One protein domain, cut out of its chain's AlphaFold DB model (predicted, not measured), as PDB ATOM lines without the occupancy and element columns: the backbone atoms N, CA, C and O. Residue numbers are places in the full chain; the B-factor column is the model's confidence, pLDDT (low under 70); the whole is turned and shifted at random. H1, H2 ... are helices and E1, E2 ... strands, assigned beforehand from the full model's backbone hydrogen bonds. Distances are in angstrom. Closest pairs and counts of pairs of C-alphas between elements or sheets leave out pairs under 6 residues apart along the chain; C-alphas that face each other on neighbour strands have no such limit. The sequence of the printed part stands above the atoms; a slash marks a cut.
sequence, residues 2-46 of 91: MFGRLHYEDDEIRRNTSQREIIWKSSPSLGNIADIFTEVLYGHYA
ATOM      1  N   MET A   2     168.650 188.562 149.244       97.25
ATOM      2  CA  MET A   2     169.583 187.952 148.291       97.25
ATOM      3  C   MET A   2     170.479 186.979 149.053       97.25
ATOM      4  O   MET A   2     170.854 187.270 150.194       97.25
ATOM      5  N   PHE A   3     170.811 185.833 148.464       97.19
ATOM      6  CA  PHE A   3     171.689 184.849 149.099       97.19
ATOM      7  C   PHE A   3     172.488 184.037 148.073       97.19
ATOM      8  O   PHE A   3     172.106 183.922 146.916       97.19
ATOM      9  N   GLY A   4     173.612 183.452 148.503       96.62
ATOM     10  CA  GLY A   4     174.520 182.712 147.613       96.62
ATOM     11  C   GLY A   4     174.606 181.204 147.853       96.62
ATOM     12  O   GLY A   4     175.412 180.546 147.203       96.62
ATOM     13  N   ARG A   5     173.870 180.643 148.821       96.88
ATOM     14  CA  ARG A   5     173.942 179.216 149.177       96.88
ATOM     15  C   ARG A   5     172.564 178.562 149.102       96.88
ATOM     16  O   ARG A   5     171.649 178.998 149.788       96.88
ATOM     17  N   LEU A   6     172.474 177.498 148.316       96.81
ATOM     18  CA  LEU A   6     171.354 176.565 148.185       96.81
ATOM     19  C   LEU A   6     171.909 175.177 147.850       96.81
ATOM     20  O   LEU A   6     173.117 175.024 147.653       96.81
ATOM     21  N   HIS A   7     171.043 174.168 147.809       98.00
ATOM     22  CA  HIS A   7     171.441 172.836 147.364       98.00
ATOM     23  C   HIS A   7     171.885 172.877 145.896       98.00
ATOM     24  O   HIS A   7     171.240 173.540 145.086       98.00
ATOM     25  N   TYR A   8     172.961 172.168 145.544       96.94
ATOM     26  CA  TYR A   8     173.540 172.242 144.195       96.94
ATOM     27  C   TYR A   8     172.546 171.815 143.100       96.94
ATOM     28  O   TYR A   8     172.497 172.445 142.051       96.94
ATOM     29  N   GLU A   9     171.700 170.817 143.373       98.25
ATOM     30  CA  GLU A   9     170.655 170.370 142.433       98.25
ATOM     31  C   GLU A   9     169.573 171.438 142.218       98.25
ATOM     32  O   GLU A   9     169.078 171.599 141.108       98.25
ATOM     33  N   ASP A  10     169.224 172.204 143.260       97.69
ATOM     34  CA  ASP A  10     168.258 173.306 143.134       97.69
ATOM     35  C   ASP A  10     168.866 174.472 142.335       97.69
ATOM     36  O   ASP A  10     168.185 175.076 141.510       97.69
ATOM     37  N   ASP A  11     170.163 174.756 142.510       96.50
ATOM     38  CA  ASP A  11     170.870 175.758 141.697       96.50
ATOM     39  C   ASP A  11     170.893 175.373 140.213       96.50
ATOM     40  O   ASP A  11     170.584 176.205 139.360       96.50
ATOM     41  N   GLU A  12     171.192 174.110 139.894       96.56
ATOM     42  CA  GLU A  12     171.191 173.611 138.514       96.56
ATOM     43  C   GLU A  12     169.804 173.723 137.868       96.56
ATOM     44  O   GLU A  12     169.673 174.263 136.765       96.56
ATOM     45  N   ILE A  13     168.753 173.285 138.568       97.44
ATOM     46  CA  ILE A  13     167.377 173.382 138.068       97.44
ATOM     47  C   ILE A  13     167.013 174.844 137.804       97.44
ATOM     48  O   ILE A  13     166.530 175.161 136.719       97.44
ATOM     49  N   ARG A  14     167.268 175.748 138.757       97.00
ATOM     50  CA  ARG A  14     166.897 177.165 138.632       97.00
ATOM     51  C   ARG A  14     167.645 177.888 137.521       97.00
ATOM     52  O   ARG A  14     167.046 178.751 136.885       97.00
ATOM     53  N   ARG A  15     168.918 177.553 137.279       95.69
ATOM     54  CA  ARG A  15     169.692 178.092 136.145       95.69
ATOM     55  C   ARG A  15     169.108 177.665 134.804       95.69
ATOM     56  O   ARG A  15     169.085 178.465 133.880       95.69
ATOM     57  N   ASN A  16     168.619 176.431 134.713       96.38
ATOM     58  CA  ASN A  16     168.039 175.893 133.483       96.38
ATOM     59  C   ASN A  16     166.591 176.356 133.241       96.38
ATOM     60  O   ASN A  16     166.097 176.247 132.121       96.38
ATOM     61  N   THR A  17     165.896 176.839 134.275       96.12
ATOM     62  CA  THR A  17     164.485 177.256 134.197       96.12
ATOM     63  C   THR A  17     164.255 178.756 134.386       96.12
ATOM     64  O   THR A  17     163.093 179.165 134.404       96.12
ATOM     65  N   SER A  18     165.310 179.571 134.522       93.06
ATOM     66  CA  SER A  18     165.212 181.014 134.811       93.06
ATOM     67  C   SER A  18     164.372 181.304 136.069       93.06
ATOM     68  O   SER A  18     163.452 182.119 136.082       93.06
ATOM     69  N   GLN A  19     164.640 180.563 137.155       95.56
ATOM     70  CA  GLN A  19     163.912 180.657 138.438       95.56
ATOM     71  C   GLN A  19     164.812 181.066 139.608       95.56
ATOM     72  O   GLN A  19     164.656 180.606 140.749       95.56
ATOM     73  N   ARG A  20     165.791 181.922 139.328       95.88
ATOM     74  CA  ARG A  20     166.727 182.439 140.337       95.88
ATOM     75  C   ARG A  20     166.212 183.675 141.060       95.88
ATOM     76  O   ARG A  20     166.696 183.968 142.148       95.88
ATOM     77  N   GLU A  21     165.201 184.325 140.500       97.38
ATOM     78  CA  GLU A  21     164.479 185.455 141.076       97.38
ATOM     79  C   GLU A  21     163.017 185.062 141.275       97.38
ATOM     80  O   GLU A  21     162.319 184.688 140.334       97.38
ATOM     81  N   ILE A  22     162.540 185.102 142.518       96.38
ATOM     82  CA  ILE A  22     161.186 184.662 142.865       96.38
ATOM     83  C   ILE A  22     160.539 185.587 143.894       96.38
ATOM     84  O   ILE A  22     161.208 186.252 144.685       96.38
ATOM     85  N   ILE A  23     159.207 185.560 143.955       97.75
ATOM     86  CA  ILE A  23     158.475 186.034 145.131       97.75
ATOM     87  C   ILE A  23     158.367 184.877 146.120       97.75
ATOM     88  O   ILE A  23     157.619 183.920 145.905       97.75
ATOM     89  N   TRP A  24     159.116 184.960 147.216       97.44
ATOM     90  CA  TRP A  24     159.031 183.984 148.289       97.44
ATOM     91  C   TRP A  24     157.842 184.307 149.195       97.44
ATOM     92  O   TRP A  24     157.873 185.254 149.982       97.44
ATOM     93  N   LYS A  25     156.795 183.486 149.092       97.62
ATOM     94  CA  LYS A  25     155.626 183.516 149.980       97.62
ATOM     95  C   LYS A  25     155.974 182.869 151.317       97.62
ATOM     96  O   LYS A  25     155.843 181.657 151.478       97.62
ATOM     97  N   SER A  26     156.490 183.663 152.252       96.81
ATOM     98  CA  SER A  26     157.138 183.132 153.460       96.81
ATOM     99  C   SER A  26     156.170 182.701 154.570       96.81
ATOM    100  O   SER A  26     156.567 181.963 155.471       96.81
ATOM    101  N   SER A  27     154.895 183.113 154.514       97.56
ATOM    102  CA  SER A  27     153.893 182.749 155.521       97.56
ATOM    103  C   SER A  27     152.512 182.489 154.911       97.56
ATOM    104  O   SER A  27     151.928 183.397 154.316       97.56
ATOM    105  N   PRO A  28     151.924 181.295 155.115       95.81
ATOM    106  CA  PRO A  28     150.566 181.011 154.657       95.81
ATOM    107  C   PRO A  28     149.494 181.778 155.449       95.81
ATOM    108  O   PRO A  28     148.399 181.982 154.936       95.81
ATOM    109  N   SER A  29     149.782 182.204 156.686       98.00
ATOM    110  CA  SER A  29     148.810 182.893 157.552       98.00
ATOM    111  C   SER A  29     148.798 184.405 157.359       98.00
ATOM    112  O   SER A  29     147.745 185.024 157.470       98.00
ATOM    113  N   LEU A  30     149.962 185.003 157.096       97.69
ATOM    114  CA  LEU A  30     150.077 186.449 156.895       97.69
ATOM    115  C   LEU A  30     149.747 186.851 155.450       97.69
ATOM    116  O   LEU A  30     149.394 187.999 155.193       97.69
ATOM    117  N   GLY A  31     149.806 185.908 154.508       95.88
ATOM    118  CA  GLY A  31     149.532 186.183 153.103       95.88
ATOM    119  C   GLY A  31     150.565 187.139 152.509       95.88
ATOM    120  O   GLY A  31     151.749 187.076 152.837       95.88
ATOM    121  N   ASN A  32     150.106 188.044 151.646       96.50
ATOM    122  CA  ASN A  32     150.977 188.893 150.832       96.50
ATOM    123  C   ASN A  32     151.827 189.898 151.626       96.50
ATOM    124  O   ASN A  32     152.831 190.375 151.106       96.50
ATOM    125  N   ILE A  33     151.484 190.211 152.880       97.75
ATOM    126  CA  ILE A  33     152.319 191.093 153.716       97.75
ATOM    127  C   ILE A  33     153.668 190.445 154.070       97.75
ATOM    128  O   ILE A  33     154.578 191.133 154.522       97.75
ATOM    129  N   ALA A  34     153.779 189.124 153.891       97.75
ATOM    130  CA  ALA A  34     154.987 188.339 154.106       97.75
ATOM    131  C   ALA A  34     155.621 187.854 152.784       97.75
ATOM    132  O   ALA A  34     156.496 186.984 152.804       97.75
ATOM    133  N   ASP A  35     155.191 188.389 151.640       98.06
ATOM    134  CA  ASP A  35     155.824 188.116 150.351       98.06
ATOM    135  C   ASP A  35     157.126 188.918 150.241       98.06
ATOM    136  O   ASP A  35     157.151 190.134 150.433       98.06
ATOM    137  N   ILE A  36     158.229 188.232 149.935       98.00
ATOM    138  CA  ILE A  36     159.556 188.848 149.853       98.00
ATOM    139  C   ILE A  36     160.190 188.481 148.516       98.00
ATOM    140  O   ILE A  36     160.399 187.303 148.214       98.00
ATOM    141  N   PHE A  37     160.556 189.492 147.725       98.12
ATOM    142  CA  PHE A  37     161.401 189.271 146.553       98.12
ATOM    143  C   PHE A  37     162.717 188.627 146.979       98.12
ATOM    144  O   PHE A  37     163.373 189.105 147.911       98.12
ATOM    145  N   THR A  38     163.088 187.539 146.319       97.81
ATOM    146  CA  THR A  38     164.211 186.698 146.704       97.81
ATOM    147  C   THR A  38     165.039 186.311 145.489       97.81
ATOM    148  O   THR A  38     164.492 185.800 144.517       97.81
ATOM    149  N   GLU A  39     166.350 186.517 145.581       97.44
ATOM    150  CA  GLU A  39     167.310 186.234 144.511       97.44
ATOM    151  C   GLU A  39     168.422 185.292 144.991       97.44
ATOM    152  O   GLU A  39     168.985 185.463 146.081       97.44
ATOM    153  N   VAL A  40     168.760 184.320 144.142       97.38
ATOM    154  CA  VAL A  40     169.940 183.462 144.278       97.38
ATOM    155  C   VAL A  40     171.080 184.043 143.437       97.38
ATOM    156  O   VAL A  40     171.009 184.046 142.209       97.38
ATOM    157  N   LEU A  41     172.159 184.469 144.092       96.75
ATOM    158  CA  LEU A  41     173.307 185.115 143.448       96.75
ATOM    159  C   LEU A  41     174.024 184.199 142.441       96.75
ATOM    160  O   LEU A  41     174.258 183.020 142.720       96.75
ATOM    161  N   TYR A  42     174.473 184.767 141.314       94.19
ATOM    162  CA  TYR A  42     175.068 184.024 140.195       94.19
ATOM    163  C   TYR A  42     176.265 183.138 140.567       94.19
ATOM    164  O   TYR A  42     176.234 181.932 140.311       94.19
ATOM    165  N   GLY A  43     177.308 183.728 141.152       91.31
ATOM    166  CA  GLY A  43     178.597 183.092 141.443       91.31
ATOM    167  C   GLY A  43     178.922 183.126 142.934       91.31
ATOM    168  O   GLY A  43     179.953 183.662 143.336       91.31
ATOM    169  N   HIS A  44     178.013 182.615 143.771       91.31
ATOM    170  CA  HIS A  44     178.034 182.857 145.217       91.31
ATOM    171  C   HIS A  44     178.093 184.366 145.514       91.31
ATOM    172  O   HIS A  44     177.276 185.126 145.017       91.31
ATOM    173  N   TYR A  45     179.041 184.806 146.334       94.12
ATOM    174  CA  TYR A  45     179.287 186.203 146.689       94.12
ATOM    175  C   TYR A  45     180.673 186.651 146.197       94.12
ATOM    176  O   TYR A  45     181.323 187.482 146.829       94.12
ATOM    177  N   ALA A  46     181.157 186.039 145.111       94.12
ATOM    178  CA  ALA A  46     182.446 186.340 144.503       94.12
ATOM    179  C   ALA A  46     182.288 187.267 143.291       94.12
ATOM    180  O   ALA A  46     181.238 187.300 142.646       94.12
TER     181      ALA A  46
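This is residues 2 to 46 of the 91 residues of the protein "Glyco_hydro_38N domain-containing protein" of Amphimedon queenslandica (UniProt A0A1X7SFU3). A narrow, twisted ribbon of two antiparallel strands, E1 and E2, makes the long axis, with helix H1 set crosswise near one end and the short helix H2, in the connection between the strands, at the other end. The first printed residues, 2 to 3, run beside E2, and residues 41 to 46 make a tail at the H1 end. The printed part has 45 residues, with two named helices and two named strands in the order H1, E1, H2, E2, and its class is mixed, helices and strands. It is loose, with a radius of gyration of the C-alphas of 11.9 A, and elongated, spanning 33 by 21 by 16 A.

Residues 2 to 3 form a short parallel pairing with residues 39 to 40 of E2, the strand of residues 35 to 40. H1, residues 8 to 17, is only just apart from E2, at a closest C-alpha distance of 8.2 A. E1, residues 21 to 25, is the antiparallel neighbour of E2, with 146 degrees between their directions. Across this pair N 22 and O 38 are 2.9 A apart and N 38 and O 22 are 2.8 A apart, both within hydrogen-bond range. H2, residues 31 to 34, comes closest to E1 at the C-alphas of Ala 34 and Lys 25, 6.4 A apart. H1 and H2 are apart. In H1 every O i to N i+4 pair is within hydrogen-bond range, while H2 is too short for such a pair.

H1 begins at C-alpha 8, (173.540, 172.242, 144.195), and is 14.4 A long from first to last C-alpha. E1 measures 12.7 A, H2 6.0 A and E2 16.1 A. E2 ends at C-alpha 40, (169.940, 183.462, 144.278).

The two C-alphas farthest apart are those of Ser 29 and Ala 46, 36.2 A. The printed part has no cut, and its three links between named elements are tight. The mean pLDDT of the printed part is 96.5, and no printed residue is under 70.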